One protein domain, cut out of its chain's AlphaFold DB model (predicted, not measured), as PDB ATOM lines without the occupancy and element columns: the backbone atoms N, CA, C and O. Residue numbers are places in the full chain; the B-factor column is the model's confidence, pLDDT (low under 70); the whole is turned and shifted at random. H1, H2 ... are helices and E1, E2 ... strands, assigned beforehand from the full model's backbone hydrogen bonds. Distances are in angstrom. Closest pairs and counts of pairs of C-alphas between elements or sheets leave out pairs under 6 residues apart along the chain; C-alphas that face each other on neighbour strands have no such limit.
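This is residues 89 to 255 of the 259 residues of an uncharacterized protein of Actinobacteria bacterium HGW-Actinobacteria-7 (UniProt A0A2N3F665). Two small twisted antiparallel sheets, E1-E2-E3 and E6-E7-E8, stand apart from each other, and helix H3 lies between them, packed on E6-E7-E8 and reaching E1-E2-E3 near the end of E2. The small hairpin E4-E5 sits by the bend of E8, short H1 lies far out beyond E1 and E2, and the loop of residues 138 to 143 sticks out. The printed part has 167 residues with four named helices and eight named strands, in the order E1 H1 E2 E3 H2 H3 E4 E5 E6 E7 E8 H4. The class is mixed, helices and strands, with under half of the residues in named elements. The whole is compact, with a radius of gyration of the C-alphas of 16.2 A and spans of 50 by 35 by 31 A.

E1, residues 90 to 98, begins with C-alpha 90 at (565.723, 445.254, 377.569) and is 22.8 A long. H1 is residues 108 to 111, E2 residues 116 to 123, 23.2 A, and E3 residues 129 to 134, 16.1 A. H2 is residues 147 to 153; H3, residues 158 to 169, 16.3 A, begins at (570.496, 439.285, 385.726). E4 is residues 194 to 197, E5 residues 200 to 203 and E6 residues 207 to 211. E7, residues 228 to 236, is 25.9 A long, and E8, residues 241 to 250, 23.9 A. H4, residues 252 to 255, ends at (585.833, 453.994, 387.446).

E1 and E2 are antiparallel at 167 degrees, with N 94 and O 120 2.8 A apart. The hairpin E2 and E3 has N 119 and O 132 at 2.9 A. H2 only grazes this sheet with residues 147 to 148. H3 is on it too; the closest C-alphas of E2 and H3, Leu 123 and Val 162, are 7.6 A apart. H2 and H3 only just touch, and only at the corner, with 3 pairs of C-alphas within 8 A. E6, E7 and E8 form a meander, each strand the antiparallel neighbour of the one before, strongly twisted, with N 210 and O 231 at 2.8 A and N 232 and O 246 at 2.8 A. H3 on one face of it makes two layers, a helix over a sheet; the closest C-alphas of H3 and E8, Leu 164 and Phe 242, are 5.6 A apart. E8 bends by 65 degrees at residue 246, and the closest C-alphas of E4 and E8, Ile 197 and Gly 246, are 6.2 A apart. In the hairpin E4 and E5, N 195 and O 202 are 2.9 A apart. H4 only grazes the sheet of E6, E7 and E8. Every O i to N i+4 pair is within hydrogen-bond range in H2 and H3; H1 and H4 are too short for such a pair.

The C-alphas farthest apart, of Lys 109 and Lys 238, are 52.6 A apart. The printed part has no cut. The links E3 to H2, H3 to E4 and E6 to E7 are long. Residues 100 to 101 pair with residues 220 to 221, parallel. The mean pLDDT of the printed part is 73.9; it is under 70 at residues 99 to 116, 134 to 155, 185 to 190, 223 to 227 and 251 to 255.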
ATOM      1  N   ASP A  89     564.571 441.330 378.077       81.50
ATOM      2  CA  ASP A  89     564.409 442.098 379.317       81.50
ATOM      3  C   ASP A  89     564.775 443.575 379.121       81.50
ATOM      4  O   ASP A  89     564.474 444.430 379.950       81.50
ATOM      5  N   LEU A  90     565.372 443.902 377.973       84.06
ATOM      6  CA  LEU A  90     565.723 445.254 377.569       84.06
ATOM      7  C   LEU A  90     564.475 446.048 377.147       84.06
ATOM      8  O   LEU A  90     563.720 445.630 376.263       84.06
ATOM      9  N   ALA A  91     564.269 447.221 377.745       88.06
ATOM     10  CA  ALA A  91     563.227 448.164 377.345       88.06
ATOM     11  C   ALA A  91     563.720 449.099 376.240       88.06
ATOM     12  O   ALA A  91     563.053 449.282 375.222       88.06
ATOM     13  N   THR A  92     564.897 449.691 376.442       89.12
ATOM     14  CA  THR A  92     565.507 450.647 375.514       89.12
ATOM     15  C   THR A  92     567.016 450.476 375.507       89.12
ATOM     16  O   THR A  92     567.611 450.143 376.527       89.12
ATOM     17  N   VAL A  93     567.634 450.743 374.362       87.50
ATOM     18  CA  VAL A  93     569.077 450.950 374.225       87.50
ATOM     19  C   VAL A  93     569.295 452.001 373.155       87.50
ATOM     20  O   VAL A  93     568.601 451.992 372.136       87.50
ATOM     21  N   THR A  94     570.225 452.902 373.418       84.31
ATOM     22  CA  THR A  94     570.659 453.957 372.514       84.31
ATOM     23  C   THR A  94     572.165 454.074 372.626       84.31
ATOM     24  O   THR A  94     572.690 454.170 373.737       84.31
ATOM     25  N   ALA A  95     572.849 454.087 371.492       79.56
ATOM     26  CA  ALA A  95     574.231 454.524 371.429       79.56
ATOM     27  C   ALA A  95     574.311 455.822 370.614       79.56
ATOM     28  O   ALA A  95     573.685 455.932 369.559       79.56
ATOM     29  N   GLU A  96     575.084 456.797 371.082       75.81
ATOM     30  CA  GLU A  96     575.324 458.045 370.359       75.81
ATOM     31  C   GLU A  96     576.797 458.470 370.425       75.81
ATOM     32  O   GLU A  96     577.478 458.210 371.421       75.81
ATOM     33  N   PRO A  97     577.335 459.101 369.368       73.56
ATOM     34  CA  PRO A  97     578.692 459.618 369.400       73.56
ATOM     35  C   PRO A  97     578.760 460.855 370.297       73.56
ATOM     36  O   PRO A  97     577.940 461.769 370.192       73.56
ATOM     37  N   VAL A  98     579.793 460.917 371.130       71.06
ATOM     38  CA  VAL A  98     580.100 462.079 371.957       71.06
ATOM     39  C   VAL A  98     581.373 462.724 371.440       71.06
ATOM     40  O   VAL A  98     582.413 462.087 371.299       71.06
ATOM     41  N   THR A  99     581.271 464.014 371.140       65.75
ATOM     42  CA  THR A  99     582.363 464.809 370.552       65.75
ATOM     43  C   THR A  99     582.906 465.851 371.519       65.75
ATOM     44  O   THR A  99     583.923 466.482 371.251       65.75
ATOM     45  N   THR A 100     582.233 466.057 372.650       63.84
ATOM     46  CA  THR A 100     582.687 466.969 373.696       63.84
ATOM     47  C   THR A 100     582.385 466.354 375.051       63.84
ATOM     48  O   THR A 100     581.225 466.189 375.431       63.84
ATOM     49  N   VAL A 101     583.435 466.021 375.785       62.78
ATOM     50  CA  VAL A 101     583.345 465.846 377.231       62.78
ATOM     51  C   VAL A 101     583.593 467.230 377.809       62.78
ATOM     52  O   VAL A 101     584.565 467.872 377.410       62.78
ATOM     53  N   ASP A 102     582.705 467.729 378.668       54.31
ATOM     54  CA  ASP A 102     582.881 469.023 379.341       54.31
ATOM     55  C   ASP A 102     583.983 468.900 380.406       54.31
ATOM     56  O   ASP A 102     583.761 469.004 381.606       54.31
ATOM     57  N   GLN A 103     585.194 468.573 379.966       50.91
ATOM     58  CA  GLN A 103     586.382 468.807 380.746       50.91
ATOM     59  C   GLN A 103     586.754 470.260 380.481       50.91
ATOM     60  O   GLN A 103     586.988 470.658 379.338       50.91
ATOM     61  N   GLN A 104     586.870 471.056 381.540       47.03
ATOM     62  CA  GLN A 104     587.610 472.321 381.511       47.03
ATOM     63  C   GLN A 104     589.116 472.058 381.298       47.03
ATOM     64  O   GLN A 104     589.961 472.638 381.976       47.03
ATOM     65  N   ASP A 105     589.462 471.143 380.393       42.66
ATOM     66  CA  ASP A 105     590.813 470.712 380.121       42.66
ATOM     67  C   ASP A 105     591.373 471.539 378.949       42.66
ATOM     68  O   ASP A 105     590.884 471.438 377.814       42.66
ATOM     69  N   PRO A 106     592.407 472.373 379.179       39.16
ATOM     70  CA  PRO A 106     593.105 473.093 378.116       39.16
ATOM     71  C   PRO A 106     593.737 472.172 377.049       39.16
ATOM     72  O   PRO A 106     594.189 472.677 376.017       39.16
ATOM     73  N   PHE A 107     593.736 470.849 377.249       38.41
ATOM     74  CA  PHE A 107     594.210 469.831 376.312       38.41
ATOM     75  C   PHE A 107     593.110 469.141 375.484       38.41
ATOM     76  O   PHE A 107     593.445 468.277 374.678       38.41
ATOM     77  N   ALA A 108     591.837 469.563 375.563       44.47
ATOM     78  CA  ALA A 108     590.700 468.969 374.829       44.47
ATOM     79  C   ALA A 108     590.934 468.738 373.313       44.47
ATOM     80  O   ALA A 108     590.376 467.819 372.721       44.47
ATOM     81  N   LYS A 109     591.817 469.526 372.681       41.09
ATOM     82  CA  LYS A 109     592.212 469.360 371.269       41.09
ATOM     83  C   LYS A 109     593.028 468.095 370.975       41.09
ATOM     84  O   LYS A 109     593.048 467.651 369.835       41.09
ATOM     85  N   LEU A 110     593.715 467.523 371.964       36.72
ATOM     86  CA  LEU A 110     594.470 466.273 371.798       36.72
ATOM     87  C   LEU A 110     593.546 465.046 371.737       36.72
ATOM     88  O   LEU A 110     593.933 464.030 371.165       36.72
ATOM     89  N   TYR A 111     592.317 465.172 372.248       41.00
ATOM     90  CA  TYR A 111     591.299 464.120 372.272       41.00
ATOM     91  C   TYR A 111     590.296 464.203 371.108       41.00
ATOM     92  O   TYR A 111     589.443 463.331 370.989       41.00
ATOM     93  N   GLU A 112     590.412 465.182 370.194       44.03
ATOM     94  CA  GLU A 112     589.547 465.304 368.996       44.03
ATOM     95  C   GLU A 112     589.588 464.060 368.079       44.03
ATOM     96  O   GLU A 112     588.705 463.874 367.240       44.03
ATOM     97  N   SER A 113     590.592 463.189 368.234       44.34
ATOM     98  CA  SER A 113     590.706 461.914 367.516       44.34
ATOM     99  C   SER A 113     590.132 460.704 368.269       44.34
ATOM    100  O   SER A 113     589.897 459.674 367.633       44.34
ATOM    101  N   GLN A 114     589.876 460.808 369.580       50.16
ATOM    102  CA  GLN A 114     589.249 459.748 370.373       50.16
ATOM    103  C   GLN A 114     587.732 459.903 370.308       50.16
ATOM    104  O   GLN A 114     587.131 460.824 370.855       50.16
ATOM    105  N   LYS A 115     587.098 459.008 369.555       60.53
ATOM    106  CA  LYS A 115     585.655 459.030 369.345       60.53
ATOM    107  C   LYS A 115     584.978 458.291 370.484       60.53
ATOM    108  O   LYS A 115     584.862 457.069 370.442       60.53
ATOM    109  N   TYR A 116     584.520 459.038 371.477       68.38
ATOM    110  CA  TYR A 116     583.733 458.465 372.553       68.38
ATOM    111  C   TYR A 116     582.345 458.062 372.045       68.38
ATOM    112  O   TYR A 116     581.696 458.812 371.311       68.38
ATOM    113  N   LEU A 117     581.863 456.897 372.464       72.75
ATOM    114  CA  LEU A 117     580.467 456.503 372.299       72.75
ATOM    115  C   LEU A 117     579.795 456.532 373.663       72.75
ATOM    116  O   LEU A 117     580.242 455.872 374.597       72.75
ATOM    117  N   HIS A 118     578.705 457.275 373.777       78.56
ATOM    118  CA  HIS A 118     577.805 457.139 374.908       78.56
ATOM    119  C   HIS A 118     576.832 456.011 374.627       78.56
ATOM    120  O   HIS A 118     576.264 455.916 373.541       78.56
ATOM    121  N   VAL A 119     576.645 455.151 375.616       79.19
ATOM    122  CA  VAL A 119     575.714 454.031 375.545       79.19
ATOM    123  C   VAL A 119     574.795 454.161 376.731       79.19
ATOM    124  O   VAL A 119     575.268 454.178 377.864       79.19
ATOM    125  N   ALA A 120     573.496 454.213 376.479       85.94
ATOM    126  CA  ALA A 120     572.473 454.214 377.507       85.94
ATOM    127  C   ALA A 120     571.460 453.103 377.246       85.94
ATOM    128  O   ALA A 120     571.027 452.885 376.116       85.94
ATOM    129  N   TYR A 121     571.061 452.396 378.296       85.19
ATOM    130  CA  TYR A 121     570.033 451.372 378.216       85.19
ATOM    131  C   TYR A 121     569.184 451.310 379.481       85.19
ATOM    132  O   TYR A 121     569.566 451.800 380.539       85.19
ATOM    133  N   ARG A 122     568.003 450.704 379.362       87.88
ATOM    134  CA  ARG A 122     567.068 450.500 380.472       87.88
ATOM    135  C   ARG A 122     566.444 449.117 380.375       87.88
ATOM    136  O   ARG A 122     566.117 448.670 379.272       87.88
ATOM    137  N   LEU A 123     566.265 448.459 381.515       85.44
ATOM    138  CA  LEU A 123     565.582 447.169 381.618       85.44
ATOM    139  C   LEU A 123     564.080 447.395 381.851       85.44
ATOM    140  O   LEU A 123     563.679 448.425 382.374       85.44
ATOM    141  N   LYS A 124     563.221 446.463 381.431       85.81
ATOM    142  CA  LYS A 124     561.752 446.616 381.508       85.81
ATOM    143  C   LYS A 124     561.213 446.744 382.926       85.81
ATOM    144  O   LYS A 124     560.168 447.354 383.113       85.81
ATOM    145  N   GLU A 125     561.909 446.148 383.882       85.06
ATOM    146  CA  GLU A 125     561.509 446.105 385.288       85.06
ATOM    147  C   GLU A 125     562.079 447.284 386.088       85.06
ATOM    148  O   GLU A 125     561.719 447.462 387.244       85.06
ATOM    149  N   THR A 126     562.932 448.121 385.482       85.38
ATOM    150  CA  THR A 126     563.612 449.212 386.186       85.38
ATOM    151  C   THR A 126     563.354 450.562 385.524       85.38
ATOM    152  O   THR A 126     563.379 450.709 384.302       85.38
ATOM    153  N   ASP A 127     563.175 451.598 386.344       88.44
ATOM    154  CA  ASP A 127     563.142 452.986 385.866       88.44
ATOM    155  C   ASP A 127     564.545 453.606 385.742       88.44
ATOM    156  O   ASP A 127     564.704 454.726 385.253       88.44
ATOM    157  N   VAL A 128     565.583 452.863 386.131       87.12
ATOM    158  CA  VAL A 128     566.974 453.316 386.105       87.12
ATOM    159  C   VAL A 128     567.572 453.147 384.716       87.12
ATOM    160  O   VAL A 128     567.588 452.058 384.143       87.12
ATOM    161  N   THR A 129     568.123 454.241 384.198       88.94
ATOM    162  CA  THR A 129     568.966 454.201 383.000       88.94
ATOM    163  C   THR A 129     570.380 453.815 383.403       88.94
ATOM    164  O   THR A 129     570.978 454.474 384.249       88.94
ATOM    165  N   VAL A 130     570.933 452.778 382.785       85.50
ATOM    166  CA  VAL A 130     572.358 452.463 382.875       85.50
ATOM    167  C   VAL A 130     573.065 453.133 381.707       85.50
ATOM    168  O   VAL A 130     572.604 453.034 380.572       85.50
ATOM    169  N   SER A 131     574.162 453.832 381.967       83.00
ATOM    170  CA  SER A 131     574.853 454.645 380.973       83.00
ATOM    171  C   SER A 131     576.361 454.689 381.180       83.00
ATOM    172  O   SER A 131     576.805 454.936 382.301       83.00
ATOM    173  N   ALA A 132     577.135 454.571 380.105       74.12
ATOM    174  CA  ALA A 132     578.590 454.701 380.148       74.12
ATOM    175  C   ALA A 132     579.181 455.328 378.887       74.12
ATOM    176  O   ALA A 132     578.523 455.415 377.849       74.12
ATOM    177  N   MET A 133     580.444 455.736 379.011       71.31
ATOM    178  CA  MET A 133     581.298 456.167 377.910       71.31
ATOM    179  C   MET A 133     582.178 455.004 377.458       71.31
ATOM    180  O   MET A 133     582.792 454.332 378.280       71.31
ATOM    181  N   VAL A 134     582.265 454.794 376.151       68.00
ATOM    182  CA  VAL A 134     583.181 453.847 375.509       68.00
ATOM    183  C   VAL A 134     584.229 454.668 374.773       68.00
ATOM    184  O   VAL A 134     583.873 455.495 373.936       68.00
ATOM    185  N   THR A 135     585.499 454.497 375.125       57.75
ATOM    186  CA  THR A 135     586.598 455.395 374.729       57.75
ATOM    187  C   THR A 135     587.323 454.970 373.447       57.75
ATOM    188  O   THR A 135     587.952 455.812 372.809       57.75
ATOM    189  N   ASP A 136     587.195 453.711 373.011       54.31
ATOM    190  CA  ASP A 136     587.810 453.214 371.774       54.31
ATOM    191  C   ASP A 136     586.830 452.344 370.956       54.31
ATOM    192  O   ASP A 136     586.086 451.513 371.474       54.31
ATOM    193  N   ILE A 137     586.807 452.546 369.638       45.56
ATOM    194  CA  ILE A 137     586.012 451.753 368.692       45.56
ATOM    195  C   ILE A 137     586.703 450.409 368.389       45.56
ATOM    196  O   ILE A 137     586.027 449.416 368.111       45.56
ATOM    197  N   ASN A 138     588.036 450.335 368.497       42.81
ATOM    198  CA  ASN A 138     588.792 449.081 368.389       42.81
ATOM    199  C   ASN A 138     588.623 448.182 369.627       42.81
ATOM    200  O   ASN A 138     588.817 446.970 369.536       42.81
ATOM    201  N   PHE A 139     588.165 448.756 370.741       43.94
ATOM    202  CA  PHE A 139     587.809 448.088 371.999       43.94
ATOM    203  C   PHE A 139     586.767 446.975 371.825       43.94
ATOM    204  O   PHE A 139     586.749 446.008 372.580       43.94
ATOM    205  N   LEU A 140     585.928 447.071 370.785       39.66
ATOM    206  CA  LEU A 140     584.904 446.074 370.458       39.66
ATOM    207  C   LEU A 140     585.470 444.721 370.018       39.66
ATOM    208  O   LEU A 140     584.694 443.773 369.876       39.66
ATOM    209  N   ARG A 141     586.777 444.628 369.739       34.56
ATOM    210  CA  ARG A 141     587.383 443.376 369.286       34.56
ATOM    211  C   ARG A 141     587.952 442.517 370.400       34.56
ATOM    212  O   ARG A 141     587.749 441.318 370.282       34.56
ATOM    213  N   ASP A 142     588.565 443.064 371.453       30.91
ATOM    214  CA  ASP A 142     589.277 442.191 372.400       30.91
ATOM    215  C   ASP A 142     589.269 442.599 373.887       30.91
ATOM    216  O   ASP A 142     589.330 441.691 374.710       30.91
ATOM    217  N   GLU A 143     589.155 443.871 374.299       32.66
ATOM    218  CA  GLU A 143     589.513 444.216 375.696       32.66
ATOM    219  C   GLU A 143     588.734 445.352 376.364       32.66
ATOM    220  O   GLU A 143     589.269 446.006 377.259       32.66
ATOM    221  N   GLY A 144     587.431 445.516 376.103       35.09
ATOM    222  CA  GLY A 144     586.729 445.991 377.281       35.09
ATOM    223  C   GLY A 144     585.246 446.146 377.377       35.09
ATOM    224  O   GLY A 144     584.415 445.788 376.544       35.09
ATOM    225  N   VAL A 145     584.981 446.538 378.611       45.38
ATOM    226  CA  VAL A 145     583.921 445.979 379.406       45.38
ATOM    227  C   VAL A 145     582.814 447.007 379.377       45.38
ATOM    228  O   VAL A 145     582.840 448.009 380.089       45.38
ATOM    229  N   LEU A 146     581.847 446.799 378.485       52.00
ATOM    230  CA  LEU A 146     580.612 447.569 378.542       52.00
ATOM    231  C   LEU A 146     580.018 447.419 379.960       52.00
ATOM    232  O   LEU A 146     580.211 446.381 380.591       52.00
ATOM    233  N   PRO A 147     579.232 448.380 380.470       49.81
ATOM    234  CA  PRO A 147     578.519 448.223 381.742       49.81
ATOM    235  C   PRO A 147     577.823 446.865 381.946       49.81
ATOM    236  O   PRO A 147     577.911 446.340 383.055       49.81
ATOM    237  N   PRO A 148     577.166 446.257 380.927       47.75
ATOM    238  CA  PRO A 148     576.682 444.878 381.011       47.75
ATOM    239  C   PRO A 148     577.758 443.842 381.321       47.75
ATOM    240  O   PRO A 148     577.499 442.925 382.094       47.75
ATOM    241  N   ASP A 149     578.940 443.966 380.723       49.91
ATOM    242  CA  ASP A 149     580.036 443.039 380.964       49.91
ATOM    243  C   ASP A 149     580.615 443.264 382.381       49.91
ATOM    244  O   ASP A 149     580.904 442.283 383.039       49.91
ATOM    245  N   ASN A 150     580.662 444.488 382.931       49.97
ATOM    246  CA  ASN A 150     581.171 444.754 384.297       49.97
ATOM    247  C   ASN A 150     580.201 444.231 385.373       49.97
ATOM    248  O   ASN A 150     580.592 443.564 386.333       49.97
ATOM    249  N   ALA A 151     578.905 444.482 385.179       47.56
ATOM    250  CA  ALA A 151     577.855 444.051 386.096       47.56
ATOM    251  C   ALA A 151     577.609 442.529 386.082       47.56
ATOM    252  O   ALA A 151     577.224 441.967 387.104       47.56
ATOM    253  N   LEU A 152     577.820 441.847 384.949       47.00
ATOM    254  CA  LEU A 152     577.671 440.388 384.859       47.00
ATOM    255  C   LEU A 152     578.992 439.634 385.063       47.00
ATOM    256  O   LEU A 152     578.969 438.517 385.585       47.00
ATOM    257  N   ALA A 153     580.146 440.223 384.728       44.25
ATOM    258  CA  ALA A 153     581.451 439.650 385.069       44.25
ATOM    259  C   ALA A 153     581.669 439.607 386.588       44.25
ATOM    260  O   ALA A 153     582.266 438.653 387.087       44.25
ATOM    261  N   SER A 154     581.094 440.556 387.336       52.81
ATOM    262  CA  SER A 154     581.168 440.636 388.805       52.81
ATOM    263  C   SER A 154     580.346 439.570 389.559       52.81
ATOM    264  O   SER A 154     580.288 439.575 390.792       52.81
ATOM    265  N   ARG A 155     579.805 438.558 388.857       65.56
ATOM    266  CA  ARG A 155     579.056 437.397 389.394       65.56
ATOM    267  C   ARG A 155     577.606 437.681 389.812       65.56
ATOM    268  O   ARG A 155     577.004 436.816 390.453       65.56
ATOM    269  N   LEU A 156     577.015 438.832 389.470       75.00
ATOM    270  CA  LEU A 156     575.562 439.009 389.614       75.00
ATOM    271  C   LEU A 156     574.824 438.185 388.560       75.00
ATOM    272  O   LEU A 156     575.168 438.195 387.381       75.00
ATOM    273  N   SER A 157     573.746 437.521 388.971       78.69
ATOM    274  CA  SER A 157     572.725 437.097 388.008       78.69
ATOM    275  C   SER A 157     571.955 438.315 387.478       78.69
ATOM    276  O   SER A 157     571.820 439.313 388.185       78.69
ATOM    277  N   THR A 158     571.359 438.221 386.283       78.44
ATOM    278  CA  THR A 158     570.496 439.285 385.726       78.44
ATOM    279  C   THR A 158     569.418 439.725 386.715       78.44
ATOM    280  O   THR A 158     569.184 440.917 386.884       78.44
ATOM    281  N   LYS A 159     568.815 438.770 387.434       83.06
ATOM    282  CA  LYS A 159     567.810 439.050 388.463       83.06
ATOM    283  C   LYS A 159     568.372 439.905 389.602       83.06
ATOM    284  O   LYS A 159     567.742 440.877 389.994       83.06
ATOM    285  N   GLN A 160     569.547 439.560 390.128       85.94
ATOM    286  CA  GLN A 160     570.173 440.350 391.190       85.94
ATOM    287  C   GLN A 160     570.590 441.733 390.687       85.94
ATOM    288  O   GLN A 160     570.448 442.709 391.412       85.94
ATOM    289  N   PHE A 161     571.044 441.845 389.439       86.44
ATOM    290  CA  PHE A 161     571.351 443.145 388.854       86.44
ATOM    291  C   PHE A 161     570.105 444.038 388.740       86.44
ATOM    292  O   PHE A 161     570.164 445.204 389.113       86.44
ATOM    293  N   VAL A 162     568.957 443.489 388.321       86.88
ATOM    294  CA  VAL A 162     567.669 444.212 388.330       86.88
ATOM    295  C   VAL A 162     567.324 444.696 389.739       86.88
ATOM    296  O   VAL A 162     567.068 445.881 389.921       86.88
ATOM    297  N   GLN A 163     567.407 443.820 390.745       89.69
ATOM    298  CA  GLN A 163     567.134 444.180 392.143       89.69
ATOM    299  C   GLN A 163     568.079 445.269 392.672       89.69
ATOM    300  O   GLN A 163     567.666 446.143 393.432       89.69
ATOM    301  N   LEU A 164     569.352 445.237 392.271       91.25
ATOM    302  CA  LEU A 164     570.322 446.271 392.623       91.25
ATOM    303  C   LEU A 164     569.962 447.612 391.975       91.25
ATOM    304  O   LEU A 164     570.006 448.643 392.643       91.25
ATOM    305  N   LEU A 165     569.560 447.609 390.702       90.69
ATOM    306  CA  LEU A 165     569.105 448.817 390.014       90.69
ATOM    307  C   LEU A 165     567.809 449.372 390.621       90.69
ATOM    308  O   LEU A 165     567.676 450.586 390.731       90.69
ATOM    309  N   GLU A 166     566.873 448.529 391.055       91.94
ATOM    310  CA  GLU A 166     565.680 448.974 391.793       91.94
ATOM    311  C   GLU A 166     566.060 449.655 393.114       91.94
ATOM    312  O   GLU A 166     565.592 450.759 393.402       91.94
ATOM    313  N   ALA A 167     566.952 449.035 393.896       93.94
ATOM    314  CA  ALA A 167     567.449 449.612 395.142       93.94
ATOM    315  C   ALA A 167     568.178 450.944 394.904       93.94
ATOM    316  O   ALA A 167     568.006 451.885 395.678       93.94
ATOM    317  N   TYR A 168     568.943 451.047 393.816       93.19
ATOM    318  CA  TYR A 168     569.607 452.277 393.395       93.19
ATOM    319  C   TYR A 168     568.618 453.371 392.977       93.19
ATOM    320  O   TYR A 168     568.724 454.504 393.446       93.19
ATOM    321  N   GLY A 169     567.606 453.026 392.178       93.25
ATOM    322  CA  GLY A 169     566.548 453.951 391.760       93.25
ATOM    323  C   GLY A 169     565.708 454.486 392.924       93.25
ATOM    324  O   GLY A 169     565.144 455.574 392.833       93.25
ATOM    325  N   ALA A 170     565.657 453.755 394.043       93.50
ATOM    326  CA  ALA A 170     565.044 454.237 395.276       93.50
ATOM    327  C   ALA A 170     565.878 455.318 395.991       93.50
ATOM    328  O   ALA A 170     565.317 456.078 396.780       93.50
ATOM    329  N   GLN A 171     567.189 455.398 395.732       94.50
ATOM    330  CA  GLN A 171     568.086 456.391 396.342       94.50
ATOM    331  C   GLN A 171     568.289 457.622 395.461       94.50
ATOM    332  O   GLN A 171     568.360 458.742 395.962       94.50
ATOM    333  N   THR A 172     568.385 457.428 394.147       91.69
ATOM    334  CA  THR A 172     568.713 458.501 393.210       91.69
ATOM    335  C   THR A 172     567.999 458.323 391.875       91.69
ATOM    336  O   THR A 172     567.674 457.218 391.452       91.69
ATOM    337  N   SER A 173     567.766 459.439 391.183       89.50
ATOM    338  CA  SER A 173     567.243 459.465 389.810       89.50
ATOM    339  C   SER A 173     568.343 459.580 388.753       89.50
ATOM    340  O   SER A 173     568.058 459.690 387.558       89.50
ATOM    341  N   ARG A 174     569.611 459.600 389.180       89.75
ATOM    342  CA  ARG A 174     570.772 459.665 388.290       89.75
ATOM    343  C   ARG A 174     570.912 458.354 387.511       89.75
ATOM    344  O   ARG A 174     570.543 457.304 388.031       89.75
ATOM    345  N   PRO A 175     571.460 458.371 386.285       87.56
ATOM    346  CA  PRO A 175     571.834 457.133 385.614       87.56
ATOM    347  C   PRO A 175     572.836 456.328 386.450       87.56
ATOM    348  O   PRO A 175     573.552 456.911 387.258       87.56
ATOM    349  N   ALA A 176     572.920 455.016 386.252       86.06
ATOM    350  CA  ALA A 176     573.956 454.163 386.841       86.06
ATOM    351  C   ALA A 176     575.078 453.911 385.822       86.06
ATOM    352  O   ALA A 176     574.792 453.683 384.650       86.06
ATOM    353  N   ALA A 177     576.343 453.898 386.235       78.38
ATOM    354  CA  ALA A 177     577.470 453.518 385.371       78.38
ATOM    355  C   ALA A 177     577.613 451.994 385.204       78.38
ATOM    356  O   ALA A 177     578.389 451.520 384.378       78.38
ATOM    357  N   GLY A 178     576.856 451.221 385.986       79.75
ATOM    358  CA  GLY A 178     576.973 449.773 386.110       79.75
ATOM    359  C   GLY A 178     577.013 449.373 387.581       79.75
ATOM    360  O   GLY A 178     576.626 450.155 388.445       79.75
ATOM    361  N   ALA A 179     577.476 448.160 387.859       80.88
ATOM    362  CA  ALA A 179     577.695 447.675 389.215       80.88
ATOM    363  C   ALA A 179     579.021 446.921 389.281       80.88
ATOM    364  O   ALA A 179     579.366 446.195 388.349       80.88
ATOM    365  N   LEU A 180     579.735 447.090 390.387       79.44
ATOM    366  CA  LEU A 180     581.033 446.477 390.645       79.44
ATOM    367  C   LEU A 180     581.057 445.938 392.074       79.44
ATOM    368  O   LEU A 180     580.364 446.458 392.954       79.44
ATOM    369  N   ARG A 181     581.874 444.916 392.339       80.75
ATOM    370  CA  ARG A 181     582.217 444.595 393.728       80.75
ATOM    371  C   ARG A 181     583.027 445.741 394.309       80.75
ATOM    372  O   ARG A 181     583.891 446.287 393.631       80.75
ATOM    373  N   TYR A 182     582.805 446.057 395.580       82.19
ATOM    374  CA  TYR A 182     583.573 447.111 396.244       82.19
ATOM    375  C   TYR A 182     585.085 446.822 396.222       82.19
ATOM    376  O   TYR A 182     585.887 447.717 395.995       82.19
ATOM    377  N   THR A 183     585.476 445.549 396.340       77.25
ATOM    378  CA  THR A 183     586.877 445.095 396.237       77.25
ATOM    379  C   THR A 183     587.483 445.240 394.838       77.25
ATOM    380  O   THR A 183     588.695 445.210 394.685       77.25
ATOM    381  N   GLU A 184     586.651 445.341 393.800       73.38
ATOM    382  CA  GLU A 184     587.078 445.487 392.400       73.38
ATOM    383  C   GLU A 184     587.072 446.957 391.959       73.38
ATOM    384  O   GLU A 184     587.540 447.282 390.873       73.38
ATOM    385  N   ALA A 185     586.558 447.852 392.804       66.94
ATOM    386  CA  ALA A 185     586.364 449.260 392.498       66.94
ATOM    387  C   ALA A 185     587.663 450.090 392.538       66.94
ATOM    388  O   ALA A 185     587.629 451.287 392.280       66.94
ATOM    389  N   GLY A 186     588.804 449.497 392.912       62.47
ATOM    390  CA  GLY A 186     590.088 450.207 392.967       62.47
ATOM    391  C   GLY A 186     590.113 451.391 393.945       62.47
ATOM    392  O   GLY A 186     590.973 452.266 393.831       62.47
ATOM    393  N   THR A 187     589.176 451.458 394.899       64.94
ATOM    394  CA  THR A 187     589.198 452.487 395.944       64.94
ATOM    395  C   THR A 187     590.313 452.182 396.937       64.94
ATOM    396  O   THR A 187     590.625 451.026 397.207       64.94
ATOM    397  N   ALA A 188     590.885 453.213 397.562       60.44
ATOM    398  CA  ALA A 188     591.917 453.026 398.591       60.44
ATOM    399  C   ALA A 188     591.444 452.162 399.782       60.44
ATOM    400  O   ALA A 188     592.268 451.625 400.515       60.44
ATOM    401  N   LYS A 189     590.123 452.038 399.972       65.56
ATOM    402  CA  LYS A 189     589.490 451.224 401.016       65.56
ATOM    403  C   LYS A 189     589.082 449.823 400.540       65.56
ATOM    404  O   LYS A 189     588.665 449.010 401.357       65.56
ATOM    405  N   ALA A 190     589.177 449.530 399.242       64.94
ATOM    406  CA  ALA A 190     588.813 448.236 398.664       64.94
ATOM    407  C   ALA A 190     589.715 447.091 399.158       64.94
ATOM    408  O   ALA A 190     589.255 445.951 399.241       64.94
ATOM    409  N   ASP A 191     590.963 447.408 399.521       70.31
ATOM    410  CA  ASP A 191     591.961 446.457 400.029       70.31
ATOM    411  C   ASP A 191     591.789 446.125 401.524       70.31
ATOM    412  O   ASP A 191     592.441 445.216 402.046       70.31
ATOM    413  N   GLU A 192     590.926 446.854 402.238       79.69
ATOM    414  CA  GLU A 192     590.630 446.585 403.645       79.69
ATOM    415  C   GLU A 192     589.706 445.360 403.772       79.69
ATOM    416  O   GLU A 192     588.841 445.121 402.932       79.69
ATOM    417  N   GLU A 193     589.849 444.557 404.834       85.12
ATOM    418  CA  GLU A 193     588.950 443.409 405.074       85.12
ATOM    419  C   GLU A 193     587.527 443.876 405.430       85.12
ATOM    420  O   GLU A 193     586.519 443.254 405.074       85.12
ATOM    421  N   THR A 194     587.452 445.002 406.133       90.06
ATOM    422  CA  THR A 194     586.223 445.612 406.626       90.06
ATOM    423  C   THR A 194     586.296 447.116 406.496       90.06
ATOM    424  O   THR A 194     587.359 447.679 406.734       90.06
ATOM    425  N   ILE A 195     585.161 447.755 406.229       88.62
ATOM    426  CA  ILE A 195     585.037 449.209 406.228       88.62
ATOM    427  C   ILE A 195     583.862 449.651 407.089       88.62
ATOM    428  O   ILE A 195     582.803 449.017 407.100       88.62
ATOM    429  N   ASP A 196     584.054 450.764 407.785       88.50
ATOM    430  CA  ASP A 196     582.976 451.462 408.469       88.50
ATOM    431  C   ASP A 196     582.286 452.395 407.474       88.50
ATOM    432  O   ASP A 196     582.896 453.330 406.941       88.50
ATOM    433  N   ILE A 197     581.006 452.130 407.221       86.06
ATOM    434  CA  ILE A 197     580.141 453.007 406.439       86.06
ATOM    435  C   ILE A 197     579.078 453.544 407.387       86.06
ATOM    436  O   ILE A 197     578.302 452.794 407.979       86.06
ATOM    437  N   GLU A 198     579.065 454.867 407.538       84.44
ATOM    438  CA  GLU A 198     578.226 455.569 408.508       84.44
ATOM    439  C   GLU A 198     578.426 455.044 409.944       84.44
ATOM    440  O   GLU A 198     579.394 455.425 410.600       84.44
ATOM    441  N   GLN A 199     577.511 454.213 410.452       85.25
ATOM    442  CA  GLN A 199     577.522 453.673 411.821       85.25
ATOM    443  C   GLN A 199     577.629 452.141 411.869       85.25
ATOM    444  O   GLN A 199     577.527 451.557 412.949       85.25
ATOM    445  N   GLU A 200     577.813 451.483 410.724       90.38
ATOM    446  CA  GLU A 200     577.885 450.025 410.612       90.38
ATOM    447  C   GLU A 200     579.215 449.593 409.973       90.38
ATOM    448  O   GLU A 200     579.701 450.204 409.020       90.38
ATOM    449  N   THR A 201     579.795 448.511 410.499       91.62
ATOM    450  CA  THR A 201     580.995 447.874 409.942       91.62
ATOM    451  C   THR A 201     580.584 446.753 408.995       91.62
ATOM    452  O   THR A 201     579.830 445.852 409.375       91.62
ATOM    453  N   PHE A 202     581.126 446.766 407.782       92.06
ATOM    454  CA  PHE A 202     580.831 445.788 406.737       92.06
ATOM    455  C   PHE A 202     582.099 445.102 406.256       92.06
ATOM    456  O   PHE A 202     583.159 445.720 406.212       92.06
ATOM    457  N   ARG A 203     581.993 443.844 405.817       90.75
ATOM    458  CA  ARG A 203     583.070 443.205 405.054       90.75
ATOM    459  C   ARG A 203     583.065 443.758 403.637       90.75
ATOM    460  O   ARG A 203     582.041 443.685 402.962       90.75
ATOM    461  N   THR A 204     584.203 444.249 403.161       86.81
ATOM    462  CA  THR A 204     584.328 444.838 401.813       86.81
ATOM    463  C   THR A 204     583.897 443.869 400.713       86.81
ATOM    464  O   THR A 204     583.219 444.260 399.766       86.81
ATOM    465  N   ALA A 205     584.184 442.577 400.883       85.31
ATOM    466  CA  ALA A 205     583.783 441.515 399.959       85.31
ATOM    467  C   ALA A 205     582.254 441.347 399.799       85.31
ATOM    468  O   ALA A 205     581.790 440.768 398.813       85.31
ATOM    469  N   GLU A 206     581.455 441.820 400.758       89.06
ATOM    470  CA  GLU A 206     579.987 441.735 400.722       89.06
ATOM    471  C   GLU A 206     579.342 442.939 400.031       89.06
ATOM    472  O   GLU A 206     578.154 442.899 399.697       89.06
ATOM    473  N   LEU A 207     580.126 443.988 399.794       90.56
ATOM    474  CA  LEU A 207     579.640 445.259 399.299       90.56
ATOM    475  C   LEU A 207     579.680 445.345 397.777       90.56
ATOM    476  O   LEU A 207     580.546 444.796 397.087       90.56
ATOM    477  N   TRP A 208     578.713 446.096 397.279       89.06
ATOM    478  CA  TRP A 208     578.507 446.425 395.885       89.06
ATOM    479  C   TRP A 208     578.532 447.924 395.720       89.06
ATOM    480  O   TRP A 208     577.931 448.648 396.509       89.06
ATOM    481  N   LEU A 209     579.198 448.373 394.671       86.56
ATOM    482  CA  LEU A 209     579.323 449.771 394.329       86.56
ATOM    483  C   LEU A 209     578.592 450.038 393.015       86.56
ATOM    484  O   LEU A 209     578.794 449.332 392.026       86.56
ATOM    485  N   VAL A 210     577.745 451.065 393.010       87.94
ATOM    486  CA  VAL A 210     577.025 451.546 391.828       87.94
ATOM    487  C   VAL A 210     577.394 453.014 391.613       87.94
ATOM    488  O   VAL A 210     576.816 453.892 392.265       87.94
ATOM    489  N   PRO A 211     578.373 453.304 390.740       83.75
ATOM    490  CA  PRO A 211     578.727 454.675 390.409       83.75
ATOM    491  C   PRO A 211     577.621 455.381 389.627       83.75
ATOM    492  O   PRO A 211     576.905 454.757 388.838       83.75
ATOM    493  N   GLU A 212     577.498 456.692 389.806       85.50
ATOM    494  CA  GLU A 212     576.634 457.517 388.972       85.50
ATOM    495  C   GLU A 212     577.129 457.516 387.521       85.50
ATOM    496  O   GLU A 212     578.296 457.748 387.211       85.50
ATOM    497  N   GLY A 213     576.209 457.245 386.606       77.62
ATOM    498  CA  GLY A 213     576.448 457.229 385.174       77.62
ATOM    499  C   GLY A 213     576.465 458.623 384.554       77.62
ATOM    500  O   GLY A 213     576.173 459.650 385.175       77.62
ATOM    501  N   VAL A 214     576.790 458.650 383.268       77.75
ATOM    502  CA  VAL A 214     576.897 459.876 382.478       77.75
ATOM    503  C   VAL A 214     575.609 460.202 381.730       77.75
ATOM    504  O   VAL A 214     574.965 459.342 381.126       77.75
ATOM    505  N   VAL A 215     575.264 461.486 381.691       80.81
ATOM    506  CA  VAL A 215     574.196 461.989 380.825       80.81
ATOM    507  C   VAL A 215     574.836 462.641 379.610       80.81
ATOM    508  O   VAL A 215     575.569 463.619 379.761       80.81
ATOM    509  N   ALA A 216     574.527 462.131 378.421       76.12
ATOM    510  CA  ALA A 216     574.846 462.797 377.171       76.12
ATOM    511  C   ALA A 216     573.607 463.515 376.611       76.12
ATOM    512  O   ALA A 216     572.471 463.061 376.784       76.12
ATOM    513  N   ARG A 217     573.817 464.697 376.024       76.56
ATOM    514  CA  ARG A 217     572.804 465.468 375.293       76.56
ATOM    515  C   ARG A 217     573.456 466.161 374.114       76.56
ATOM    516  O   ARG A 217     574.474 466.827 374.282       76.56
ATOM    517  N   GLU A 218     572.840 466.037 372.942       76.88
ATOM    518  CA  GLU A 218     573.278 466.736 371.724       76.88
ATOM    519  C   GLU A 218     574.770 466.488 371.408       76.88
ATOM    520  O   GLU A 218     575.488 467.384 370.965       76.88
ATOM    521  N   GLY A 219     575.253 465.265 371.672       70.25
ATOM    522  CA  GLY A 219     576.645 464.865 371.437       70.25
ATOM    523  C   GLY A 219     577.655 465.365 372.477       70.25
ATOM    524  O   GLY A 219     578.860 465.359 372.198       70.25
ATOM    525  N   ARG A 220     577.188 465.807 373.656       70.38
ATOM    526  CA  ARG A 220     578.022 466.305 374.761       70.38
ATOM    527  C   ARG A 220     577.714 465.618 376.084       70.38
ATOM    528  O   ARG A 220     576.544 465.399 376.388       70.38
ATOM    529  N   VAL A 221     578.735 465.357 376.902       73.44
ATOM    530  CA  VAL A 221     578.540 464.932 378.301       73.44
ATOM    531  C   VAL A 221     578.160 466.141 379.149       73.44
ATOM    532  O   VAL A 221     578.841 467.159 379.113       73.44
ATOM    533  N   VAL A 222     577.070 466.025 379.906       73.12
ATOM    534  CA  VAL A 222     576.513 467.104 380.744       73.12
ATOM    535  C   VAL A 222     576.873 466.928 382.227       73.12
ATOM    536  O   VAL A 222     576.692 467.844 383.026       73.12
ATOM    537  N   THR A 223     577.357 465.749 382.621       69.44
ATOM    538  CA  THR A 223     577.768 465.449 384.000       69.44
ATOM    539  C   THR A 223     579.270 465.674 384.173       69.44
ATOM    540  O   THR A 223     580.051 465.213 383.345       69.44
ATOM    541  N   ASP A 224     579.669 466.328 385.269       69.12
ATOM    542  CA  ASP A 224     581.074 466.439 385.673       69.12
ATOM    543  C   ASP A 224     581.607 465.065 386.106       69.12
ATOM    544  O   ASP A 224     581.135 464.479 387.082       69.12
ATOM    545  N   LEU A 225     582.579 464.547 385.356       66.38
ATOM    546  CA  LEU A 225     583.200 463.243 385.604       66.38
ATOM    547  C   LEU A 225     584.095 463.236 386.852       66.38
ATOM    548  O   LEU A 225     584.352 462.173 387.410       66.38
ATOM    549  N   ASN A 226     584.548 464.408 387.307       65.69
ATOM    550  CA  ASN A 226     585.457 464.535 388.447       65.69
ATOM    551  C   ASN A 226     584.729 464.607 389.794       65.69
ATOM    552  O   ASN A 226     585.371 464.604 390.842       65.69
ATOM    553  N   ASN A 227     583.400 464.709 389.779       68.75
ATOM    554  CA  ASN A 227     582.594 464.872 390.982       68.75
ATOM    555  C   ASN A 227     581.357 463.969 390.940       68.75
ATOM    556  O   ASN A 227     580.225 464.425 391.118       68.75
ATOM    557  N   GLN A 228     581.582 462.685 390.655       75.62
ATOM    558  CA  GLN A 228     580.534 461.676 390.683       75.62
ATOM    559  C   GLN A 228     580.442 461.042 392.069       75.62
ATOM    560  O   GLN A 228     581.410 460.976 392.828       75.62
ATOM    561  N   LEU A 229     579.242 460.583 392.409       87.38
ATOM    562  CA  LEU A 229     579.023 459.774 393.598       87.38
ATOM    563  C   LEU A 229     578.928 458.308 393.203       87.38
ATOM    564  O   LEU A 229     578.463 457.971 392.115       87.38
ATOM    565  N   ALA A 230     579.312 457.436 394.118       87.31
ATOM    566  CA  ALA A 230     578.995 456.029 394.048       87.31
ATOM    567  C   ALA A 230     578.159 455.620 395.257       87.31
ATOM    568  O   ALA A 230     578.385 456.063 396.384       87.31
ATOM    569  N   HIS A 231     577.145 454.804 394.994       92.12
ATOM    570  CA  HIS A 231     576.202 454.327 395.993       92.12
ATOM    571  C   HIS A 231     576.574 452.898 396.373       92.12
ATOM    572  O   HIS A 231     576.774 452.048 395.501       92.12
ATOM    573  N   ILE A 232     576.679 452.642 397.673       92.56
ATOM    574  CA  ILE A 232     577.143 451.375 398.224       92.56
ATOM    575  C   ILE A 232     575.936 450.570 398.700       92.56
ATOM    576  O   ILE A 232     575.053 451.084 399.396       92.56
ATOM    577  N   PHE A 233     575.911 449.291 398.339       94.06
ATOM    578  CA  PHE A 233     574.847 448.354 398.669       94.06
ATOM    579  C   PHE A 233     575.404 447.060 399.253       94.06
ATOM    580  O   PHE A 233     576.507 446.630 398.929       94.06
ATOM    581  N   VAL A 234     574.592 446.392 400.064       94.19
ATOM    582  CA  VAL A 234     574.828 445.024 400.530       94.19
ATOM    583  C   VAL A 234     573.641 444.153 400.132       94.19
ATOM    584  O   VAL A 234     572.495 444.602 400.186       94.19
ATOM    585  N   TYR A 235     573.895 442.916 399.706       91.88
ATOM    586  CA  TYR A 235     572.820 441.968 399.416       91.88
ATOM    587  C   TYR A 235     572.341 441.312 400.715       91.88
ATOM    588  O   TYR A 235     573.129 440.702 401.434       91.88
ATOM    589  N   ASP A 236     571.053 441.437 401.021       90.75
ATOM    590  CA  ASP A 236     570.424 440.748 402.144       90.75
ATOM    591  C   ASP A 236     569.857 439.406 401.663       90.75
ATOM    592  O   ASP A 236     568.788 439.349 401.052       90.75
ATOM    593  N   ASP A 237     570.558 438.311 401.969       85.94
ATOM    594  CA  ASP A 237     570.140 436.949 401.607       85.94
ATOM    595  C   ASP A 237     568.783 436.545 402.209       85.94
ATOM    596  O   ASP A 237     568.085 435.700 401.644       85.94
ATOM    597  N   LYS A 238     568.387 437.120 403.353       88.19
ATOM    598  CA  LYS A 238     567.116 436.781 404.015       88.19
ATOM    599  C   LYS A 238     565.938 437.429 403.307       88.19
ATOM    600  O   LYS A 238     564.870 436.825 403.225       88.19
ATOM    601  N   LEU A 239     566.128 438.659 402.836       86.69
ATOM    602  CA  LEU A 239     565.106 439.426 402.125       86.69
ATOM    603  C   LEU A 239     565.175 439.232 400.604       86.69
ATOM    604  O   LEU A 239     564.218 439.554 399.905       86.69
ATOM    605  N   GLY A 240     566.282 438.687 400.096       87.12
ATOM    606  CA  GLY A 240     566.527 438.495 398.671       87.12
ATOM    607  C   GLY A 240     566.586 439.812 397.898       87.12
ATOM    608  O   GLY A 240     566.092 439.864 396.772       87.12
ATOM    609  N   THR A 241     567.111 440.876 398.514       93.06
ATOM    610  CA  THR A 241     567.166 442.230 397.942       93.06
ATOM    611  C   THR A 241     568.429 442.978 398.362       93.06
ATOM    612  O   THR A 241     569.086 442.610 399.334       93.06
ATOM    613  N   PHE A 242     568.761 444.048 397.641       94.06
ATOM    614  CA  PHE A 242     569.855 444.942 397.998       94.06
ATOM    615  C   PHE A 242     569.389 446.025 398.967       94.06
ATOM    616  O   PHE A 242     568.333 446.632 398.797       94.06
ATOM    617  N   ARG A 243     570.220 446.292 399.972       94.75
ATOM    618  CA  ARG A 243     570.050 447.386 400.923       94.75
ATOM    619  C   ARG A 243     571.124 448.435 400.679       94.75
ATOM    620  O   ARG A 243     572.302 448.098 400.609       94.75
ATOM    621  N   PHE A 244     570.711 449.692 400.583       95.25
ATOM    622  CA  PHE A 244     571.618 450.835 400.560       95.25
ATOM    623  C   PHE A 244     572.305 451.004 401.919       95.25
ATOM    624  O   PHE A 244     571.642 450.907 402.954       95.25
ATOM    625  N   VAL A 245     573.617 451.245 401.911       94.38
ATOM    626  CA  VAL A 245     574.412 451.401 403.141       94.38
ATOM    627  C   VAL A 245     575.215 452.695 403.202       94.38
ATOM    628  O   VAL A 245     575.635 453.067 404.289       94.38
ATOM    629  N   GLY A 246     575.418 453.396 402.085       92.81
ATOM    630  CA  GLY A 246     576.088 454.695 402.099       92.81
ATOM    631  C   GLY A 246     576.489 455.194 400.716       92.81
ATOM    632  O   GLY A 246     576.239 454.550 399.698       92.81
ATOM    633  N   THR A 247     577.121 456.363 400.685       91.62
ATOM    634  CA  THR A 247     577.657 456.984 399.465       91.62
ATOM    635  C   THR A 247     579.113 457.368 399.656       91.62
ATOM    636  O   THR A 247     579.535 457.712 400.760       91.62
ATOM    637  N   GLU A 248     579.874 457.349 398.569       86.50
ATOM    638  CA  GLU A 248     581.239 457.858 398.537       86.50
ATOM    639  C   GLU A 248     581.495 458.678 397.274       86.50
ATOM    640  O   GLU A 248     580.774 458.566 396.280       86.50
ATOM    641  N   GLN A 249     582.511 459.539 397.331       83.69
ATOM    642  CA  GLN A 249     582.993 460.221 396.136       83.69
ATOM    643  C   GLN A 249     583.727 459.232 395.243       83.69
ATOM    644  O   GLN A 249     584.503 458.405 395.718       83.69
ATOM    645  N   TRP A 250     583.484 459.374 393.950       72.62
ATOM    646  CA  TRP A 250     584.000 458.503 392.920       72.62
ATOM    647  C   TRP A 250     584.576 459.344 391.792       72.62
ATOM    648  O   TRP A 250     583.906 460.215 391.234       72.62
ATOM    649  N   THR A 251     585.838 459.091 391.469       62.66
ATOM    650  CA  THR A 251     586.536 459.769 390.373       62.66
ATOM    651  C   THR A 251     586.661 458.831 389.183       62.66
ATOM    652  O   THR A 251     586.900 457.638 389.364       62.66
ATOM    653  N   SER A 252     586.550 459.358 387.961       52.81
ATOM    654  CA  SER A 252     586.643 458.571 386.723       52.81
ATOM    655  C   SER A 252     587.902 457.705 386.618       52.81
ATOM    656  O   SER A 252     587.833 456.621 386.047       52.81
ATOM    657  N   ASP A 253     589.013 458.136 387.217       52.84
ATOM    658  CA  ASP A 253     590.290 457.406 387.224       52.84
ATOM    659  C   ASP A 253     590.189 456.060 387.971       52.84
ATOM    660  O   ASP A 253     590.919 455.119 387.683       52.84
ATOM    661  N   GLN A 254     589.235 455.943 388.901       49.06
ATOM    662  CA  GLN A 254     588.908 454.711 389.633       49.06
ATOM    663  C   GLN A 254     587.817 453.892 388.924       49.06
ATOM    664  O   GLN A 254     587.688 452.690 389.133       49.06
ATOM    665  N   ALA A 255     587.036 454.543 388.058       44.62
ATOM    666  CA  ALA A 255     585.833 453.994 387.446       44.62
ATOM    667  C   ALA A 255     586.065 453.099 386.241       44.62
ATOM    668  O   ALA A 255     585.258 452.213 385.956       44.62
TER     669      ALA A 255